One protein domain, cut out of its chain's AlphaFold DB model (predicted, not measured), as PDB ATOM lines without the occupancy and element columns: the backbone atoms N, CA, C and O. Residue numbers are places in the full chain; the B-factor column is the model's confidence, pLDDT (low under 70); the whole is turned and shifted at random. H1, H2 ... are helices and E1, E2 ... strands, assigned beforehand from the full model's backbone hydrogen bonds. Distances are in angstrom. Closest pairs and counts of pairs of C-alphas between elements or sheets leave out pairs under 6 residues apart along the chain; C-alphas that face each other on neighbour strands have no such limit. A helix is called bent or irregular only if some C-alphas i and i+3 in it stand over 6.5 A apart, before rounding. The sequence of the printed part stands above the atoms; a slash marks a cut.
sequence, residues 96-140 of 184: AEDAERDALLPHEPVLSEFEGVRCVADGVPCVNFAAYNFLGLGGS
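This is residues 96 to 140 of the 184 residues of the protein "Hypothetical protein" of Prasinoderma singulare (UniProt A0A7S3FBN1). A small sheet of three strands, E1, E2 and E3, folded back and forth as two hairpins, makes the main part of the body; at one end a thin arm of residues 96 to 107, with the short helix H1 at its tip, sticks out free of everything else, and beyond the other end the last stretch, residues 128 to 140, winds on as a loop with no named element. The arm makes much of the length: the C-alphas span 40 by 19 by 15 A, while the body without the arm, 33 residues, spans 25 by 15 by 13 A. The printed part has 45 residues with one named helix and three named strands, in the order H1, E1, E2, E3 along the chain, and the sheet has the order E1, E2, E3, all antiparallel. The class is mixed, helices and strands, with under half of the residues in named elements. The whole is only just loose, close to extended, with a radius of gyration of the C-alphas of 13.8 A.

The sheet begins with E1, residues 111 to 115, the longest strand by residues, 10.7 A from first to last C-alpha; C-alpha 111 stands at (137.590, 110.687, 90.933). E2 is residues 118 to 121, 9.7 A long. E3 is residues 124 to 127, 10.0 A long, and ends with C-alpha 127 at (134.918, 118.469, 82.480). H1, before the sheet in the chain, is residues 96 to 102, 9.9 A long, and begins with C-alpha 96 at (140.724, 87.994, 96.630). Residues 128 to 140 follow E3 and hold no named helix and no named strand.

E1, E2 and E3 form a meander, each strand the antiparallel neighbour of the one before. E2 is the inner strand, and E1 and E3 are the edge strands. E1 and E2 are a hairpin, with an angle of 178 degrees between their directions; the C-alphas of Phe 114 and Cys 119, which face each other, are 4.6 A apart. Across this pair N 115 and O 118 are within hydrogen-bond range at 2.9 A, and N 112 and O 120 at 3.0 A. E2 and E3 are also a hairpin, with an angle of 142 degrees between their directions; the C-alphas of Val 120 and Pro 125, which face each other, are 4.4 A apart. Here N 126 and O 119 are within hydrogen-bond range at 2.8 A, and N 121 and O 124 at 2.9 A. The sheet's C-alphas lie up to 3.0 A off the best plane through them. H1 is not on the sheet, with 0 pairs of C-alphas within 10 A, and it is apart from E2 and from E3. In H1 every O i to N i+4 pair is within hydrogen-bond range, and the helix is not bent.

The two C-alphas farthest apart are those of Glu 97 and Leu 135, at 40.9 A, and the C-alphas of the first and last printed residues, Ala 96 and Ser 140, are 39.0 A apart. Residues 96 to 107 stand free, of which 96 to 102 belong to H1. Without them the body has a radius of gyration of 9.1 A. The C-alphas of residues 128 to 140 lie 9 to 18 A from the mean of the C-alphas. The links E1 to E2 and E2 to E3 are tight, with 2 residues each, and the link H1 to E1 is short, with 8 residues; no link is long. The printed part has no cut. The mean pLDDT of the printed part is 89.0, and no printed residue is under 70.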
ATOM      1  N   ALA A  96     140.215  88.262  97.977       88.25
ATOM      2  CA  ALA A  96     140.724  87.994  96.630       88.25
ATOM      3  C   ALA A  96     139.593  87.618  95.650       88.25
ATOM      4  O   ALA A  96     139.594  88.063  94.507       88.25
ATOM      5  N   GLU A  97     138.596  86.866  96.123       88.38
ATOM      6  CA  GLU A  97     137.418  86.465  95.343       88.38
ATOM      7  C   GLU A  97     136.554  87.673  94.947       88.38
ATOM      8  O   GLU A  97     136.051  87.752  93.825       88.38
ATOM      9  N   ASP A  98     136.392  88.639  95.857       88.06
ATOM     10  CA  ASP A  98     135.662  89.877  95.576       88.06
ATOM     11  C   ASP A  98     136.414  90.751  94.568       88.06
ATOM     12  O   ASP A  98     135.792  91.290  93.657       88.06
ATOM     13  N   ALA A  99     137.743  90.832  94.673       86.00
ATOM     14  CA  ALA A  99     138.573  91.569  93.724       86.00
ATOM     15  C   ALA A  99     138.518  90.966  92.307       86.00
ATOM     16  O   ALA A  99     138.431  91.702  91.324       86.00
ATOM     17  N   GLU A 100     138.527  89.634  92.187       87.56
ATOM     18  CA  GLU A 100     138.345  88.943  90.903       87.56
ATOM     19  C   GLU A 100     136.959  89.207  90.304       87.56
ATOM     20  O   GLU A 100     136.832  89.416  89.096       87.56
ATOM     21  N   ARG A 101     135.916  89.229  91.141       87.31
ATOM     22  CA  ARG A 101     134.554  89.550  90.704       87.31
ATOM     23  C   ARG A 101     134.435  91.001  90.240       87.31
ATOM     24  O   ARG A 101     133.833  91.239  89.194       87.31
ATOM     25  N   ASP A 102     135.012  91.948  90.972       85.75
ATOM     26  CA  ASP A 102     134.994  93.368  90.606       85.75
ATOM     27  C   ASP A 102     135.770  93.626  89.308       85.75
ATOM     28  O   ASP A 102     135.350  94.446  88.495       85.75
ATOM     29  N   ALA A 103     136.827  92.853  89.030       85.38
ATOM     30  CA  ALA A 103     137.560  92.925  87.763       85.38
ATOM     31  C   ALA A 103     136.722  92.521  86.528       85.38
ATOM     32  O   ALA A 103     137.100  92.845  85.400       85.38
ATOM     33  N   LEU A 104     135.597  91.819  86.717       89.94
ATOM     34  CA  LEU A 104     134.653  91.482  85.643       89.94
ATOM     35  C   LEU A 104     133.612  92.583  85.394       89.94
ATOM     36  O   LEU A 104     132.922  92.544  84.371       89.94
ATOM     37  N   LEU A 105     133.458  93.534  86.319       87.88
ATOM     38  CA  LEU A 105     132.510  94.633  86.185       87.88
ATOM     39  C   LEU A 105     133.057  95.720  85.246       87.88
ATOM     40  O   LEU A 105     134.270  95.861  85.079       87.88
ATOM     41  N   PRO A 106     132.175  96.511  84.606       89.62
ATOM     42  CA  PRO A 106     132.601  97.696  83.877       89.62
ATOM     43  C   PRO A 106     133.416  98.622  84.781       89.62
ATOM     44  O   PRO A 106     133.034  98.870  85.921       89.62
ATOM     45  N   HIS A 107     134.513  99.150  84.244       87.12
ATOM     46  CA  HIS A 107     135.384 100.067  84.966       87.12
ATOM     47  C   HIS A 107     134.615 101.319  85.413       87.12
ATOM     48  O   HIS A 107     134.127 102.085  84.576       87.12
ATOM     49  N   GLU A 108     134.535 101.536  86.725       87.56
ATOM     50  CA  GLU A 108     133.998 102.763  87.305       87.56
ATOM     51  C   GLU A 108     135.141 103.777  87.477       87.56
ATOM     52  O   GLU A 108     136.124 103.470  88.154       87.56
ATOM     53  N   PRO A 109     135.066 104.961  86.843       88.31
ATOM     54  CA  PRO A 109     136.147 105.938  86.902       88.31
ATOM     55  C   PRO A 109     136.330 106.463  88.326       88.31
ATOM     56  O   PRO A 109     135.376 106.908  88.969       88.31
ATOM     57  N   VAL A 110     137.574 106.476  88.802       91.38
ATOM     58  CA  VAL A 110     137.904 106.972  90.138       91.38
ATOM     59  C   VAL A 110     138.178 108.468  90.063       91.38
ATOM     60  O   VAL A 110     139.081 108.927  89.360       91.38
ATOM     61  N   LEU A 111     137.398 109.245  90.815       91.75
ATOM     62  CA  LEU A 111     137.590 110.687  90.933       91.75
ATOM     63  C   LEU A 111     138.603 110.993  92.036       91.75
ATOM     64  O   LEU A 111     138.328 110.760  93.212       91.75
ATOM     65  N   SER A 112     139.759 111.547  91.670       92.25
ATOM     66  CA  SER A 112     140.775 111.973  92.644       92.25
ATOM     67  C   SER A 112     140.578 113.416  93.109       92.25
ATOM     68  O   SER A 112     140.891 113.749  94.249       92.25
ATOM     69  N   GLU A 113     140.048 114.275  92.237       89.25
ATOM     70  CA  GLU A 113     139.805 115.693  92.511       89.25
ATOM     71  C   GLU A 113     138.447 116.128  91.955       89.25
ATOM     72  O   GLU A 113     138.042 115.712  90.865       89.25
ATOM     73  N   PHE A 114     137.754 117.000  92.695       86.38
ATOM     74  CA  PHE A 114     136.437 117.513  92.334       86.38
ATOM     75  C   PHE A 114     136.323 119.011  92.646       86.38
ATOM     76  O   PHE A 114     136.202 119.412  93.800       86.38
ATOM     77  N   GLU A 115     136.303 119.839  91.601       83.06
ATOM     78  CA  GLU A 115     136.104 121.294  91.668       83.06
ATOM     79  C   GLU A 115     134.805 121.698  90.947       83.06
ATOM     80  O   GLU A 115     134.764 122.619  90.126       83.06
ATOM     81  N   GLY A 116     133.718 120.963  91.190       81.25
ATOM     82  CA  GLY A 116     132.429 121.209  90.545       81.25
ATOM     83  C   GLY A 116     132.448 120.899  89.046       81.25
ATOM     84  O   GLY A 116     132.129 119.777  88.658       81.25
ATOM     85  N   VAL A 117     132.793 121.889  88.212       86.00
ATOM     86  CA  VAL A 117     132.806 121.783  86.736       86.00
ATOM     87  C   VAL A 117     134.011 120.994  86.229       86.00
ATOM     88  O   VAL A 117     133.927 120.357  85.183       86.00
ATOM     89  N   ARG A 118     135.138 121.028  86.944       90.38
ATOM     90  CA  ARG A 118     136.334 120.255  86.595       90.38
ATOM     91  C   ARG A 118     136.538 119.131  87.596       90.38
ATOM     92  O   ARG A 118     136.287 119.304  88.787       90.38
ATOM     93  N   CYS A 119     137.000 117.995  87.105       92.25
ATOM     94  CA  CYS A 119     137.407 116.869  87.931       92.25
ATOM     95  C   CYS A 119     138.607 116.161  87.303       92.25
ATOM     96  O   CYS A 119     138.932 116.386  86.136       92.25
ATOM     97  N   VAL A 120     139.257 115.301  88.078       94.75
ATOM     98  CA  VAL A 120     140.286 114.388  87.576       94.75
ATOM     99  C   VAL A 120     139.741 112.973  87.706       94.75
ATOM    100  O   VAL A 120     139.505 112.512  88.820       94.75
ATOM    101  N   ALA A 121     139.498 112.321  86.569       92.94
ATOM    102  CA  ALA A 121     139.004 110.949  86.484       92.94
ATOM    103  C   ALA A 121     140.136 110.049  85.982       92.94
ATOM    104  O   ALA A 121     140.693 110.316  84.918       92.94
ATOM    105  N   ASP A 122     140.514 109.037  86.763       91.94
ATOM    106  CA  ASP A 122     141.618 108.116  86.445       91.94
ATOM    107  C   ASP A 122     142.940 108.838  86.108       91.94
ATOM    108  O   ASP A 122     143.700 108.443  85.224       91.94
ATOM    109  N   GLY A 123     143.202 109.958  86.791       93.25
ATOM    110  CA  GLY A 123     144.380 110.802  86.556       93.25
ATOM    111  C   GLY A 123     144.283 111.730  85.338       93.25
ATOM    112  O   GLY A 123     145.212 112.496  85.082       93.25
ATOM    113  N   VAL A 124     143.169 111.712  84.600       93.94
ATOM    114  CA  VAL A 124     142.937 112.577  83.440       93.94
ATOM    115  C   VAL A 124     142.063 113.774  83.834       93.94
ATOM    116  O   VAL A 124     140.967 113.584  84.365       93.94
ATOM    117  N   PRO A 125     142.504 115.020  83.574       94.75
ATOM    118  CA  PRO A 125     141.685 116.200  83.820       94.75
ATOM    119  C   PRO A 125     140.518 116.268  82.825       94.75
ATOM    120  O   PRO A 125     140.714 116.285  81.609       94.75
ATOM    121  N   CYS A 126     139.301 116.355  83.357       93.38
ATOM    122  CA  CYS A 126     138.044 116.260  82.624       93.38
ATOM    123  C   CYS A 126     137.066 117.377  83.025       93.38
ATOM    124  O   CYS A 126     137.168 117.992  84.090       93.38
ATOM    125  N   VAL A 127     136.079 117.627  82.159       92.94
ATOM    126  CA  VAL A 127     134.918 118.469  82.480       92.94
ATOM    127  C   VAL A 127     133.777 117.567  82.937       92.94
ATOM    128  O   VAL A 127     133.411 116.611  82.256       92.94
ATOM    129  N   ASN A 128     133.217 117.878  84.097       90.44
ATOM    130  CA  ASN A 128     132.209 117.078  84.762       90.44
ATOM    131  C   ASN A 128     130.797 117.427  84.271       90.44
ATOM    132  O   ASN A 128     130.222 118.443  84.659       90.44
ATOM    133  N   PHE A 129     130.225 116.537  83.461       91.50
ATOM    134  CA  PHE A 129     128.815 116.566  83.051       91.50
ATOM    135  C   PHE A 129     127.973 115.461  83.710       91.50
ATOM    136  O   PHE A 129     126.810 115.285  83.356       91.50
ATOM    137  N   ALA A 130     128.556 114.702  84.642       89.00
ATOM    138  CA  ALA A 130     127.921 113.539  85.260       89.00
ATOM    139  C   ALA A 130     127.326 113.843  86.645       89.00
ATOM    140  O   ALA A 130     126.363 113.199  87.053       89.00
ATOM    141  N   ALA A 131     127.877 114.815  87.381       88.56
ATOM    142  CA  ALA A 131     127.414 115.118  88.733       88.56
ATOM    143  C   ALA A 131     126.156 115.998  88.760       88.56
ATOM    144  O   ALA A 131     126.049 116.995  88.046       88.56
ATOM    145  N   TYR A 132     125.262 115.719  89.712       91.00
ATOM    146  CA  TYR A 132     124.081 116.535  90.023       91.00
ATOM    147  C   TYR A 132     124.425 117.794  90.844       91.00
ATOM    148  O   TYR A 132     123.771 118.107  91.835       91.00
ATOM    149  N   ASN A 133     125.469 118.527  90.452       90.00
ATOM    150  CA  ASN A 133     125.935 119.735  91.141       90.00
ATOM    151  C   ASN A 133     125.562 121.013  90.371       90.00
ATOM    152  O   ASN A 133     126.405 121.868  90.114       90.00
ATOM    153  N   PHE A 134     124.290 121.142  89.987       89.38
ATOM    154  CA  PHE A 134     123.811 122.234  89.126       89.38
ATOM    155  C   PHE A 134     124.078 123.634  89.697       89.38
ATOM    156  O   PHE A 134     124.341 124.567  88.947       89.38
ATOM    157  N   LEU A 135     124.023 123.770  91.025       88.56
ATOM    158  CA  LEU A 135     124.228 125.037  91.736       88.56
ATOM    159  C   LEU A 135     125.687 125.265  92.165       88.56
ATOM    160  O   LEU A 135     125.981 126.264  92.815       88.56
ATOM    161  N   GLY A 136     126.601 124.336  91.866       86.94
ATOM    162  CA  GLY A 136     128.007 124.452  92.268       86.94
ATOM    163  C   GLY A 136     128.247 124.365  93.783       86.94
ATOM    164  O   GLY A 136     129.329 124.707  94.253       86.94
ATOM    165  N   LEU A 137     127.270 123.895  94.562       87.19
ATOM    166  CA  LEU A 137     127.353 123.829  96.024       87.19
ATOM    167  C   LEU A 137     128.365 122.787  96.521       87.19
ATOM    168  O   LEU A 137     128.985 123.000  97.559       87.19
ATOM    169  N   GLY A 138     128.591 121.711  95.757       83.69
ATOM    170  CA  GLY A 138     129.482 120.596  96.116       83.69
ATOM    171  C   GLY A 138     130.975 120.933  96.259       83.69
ATOM    172  O   GLY A 138     131.766 120.041  96.535       83.69
ATOM    173  N   GLY A 139     131.368 122.195  96.077       79.56
ATOM    174  CA  GLY A 139     132.726 122.698  96.323       79.56
ATOM    175  C   GLY A 139     132.742 124.098  96.945       79.56
ATOM    176  O   GLY A 139     133.756 124.789  96.887       79.56
ATOM    177  N   SER A 140     131.615 124.559  97.498       88.31
ATOM    178  CA  SER A 140     131.524 125.893  98.095       88.31
ATOM    179  C   SER A 140     132.334 125.970  99.388       88.31
ATOM    180  O   SER A 140     132.085 125.219 100.334       88.31
TER     181      SER A 140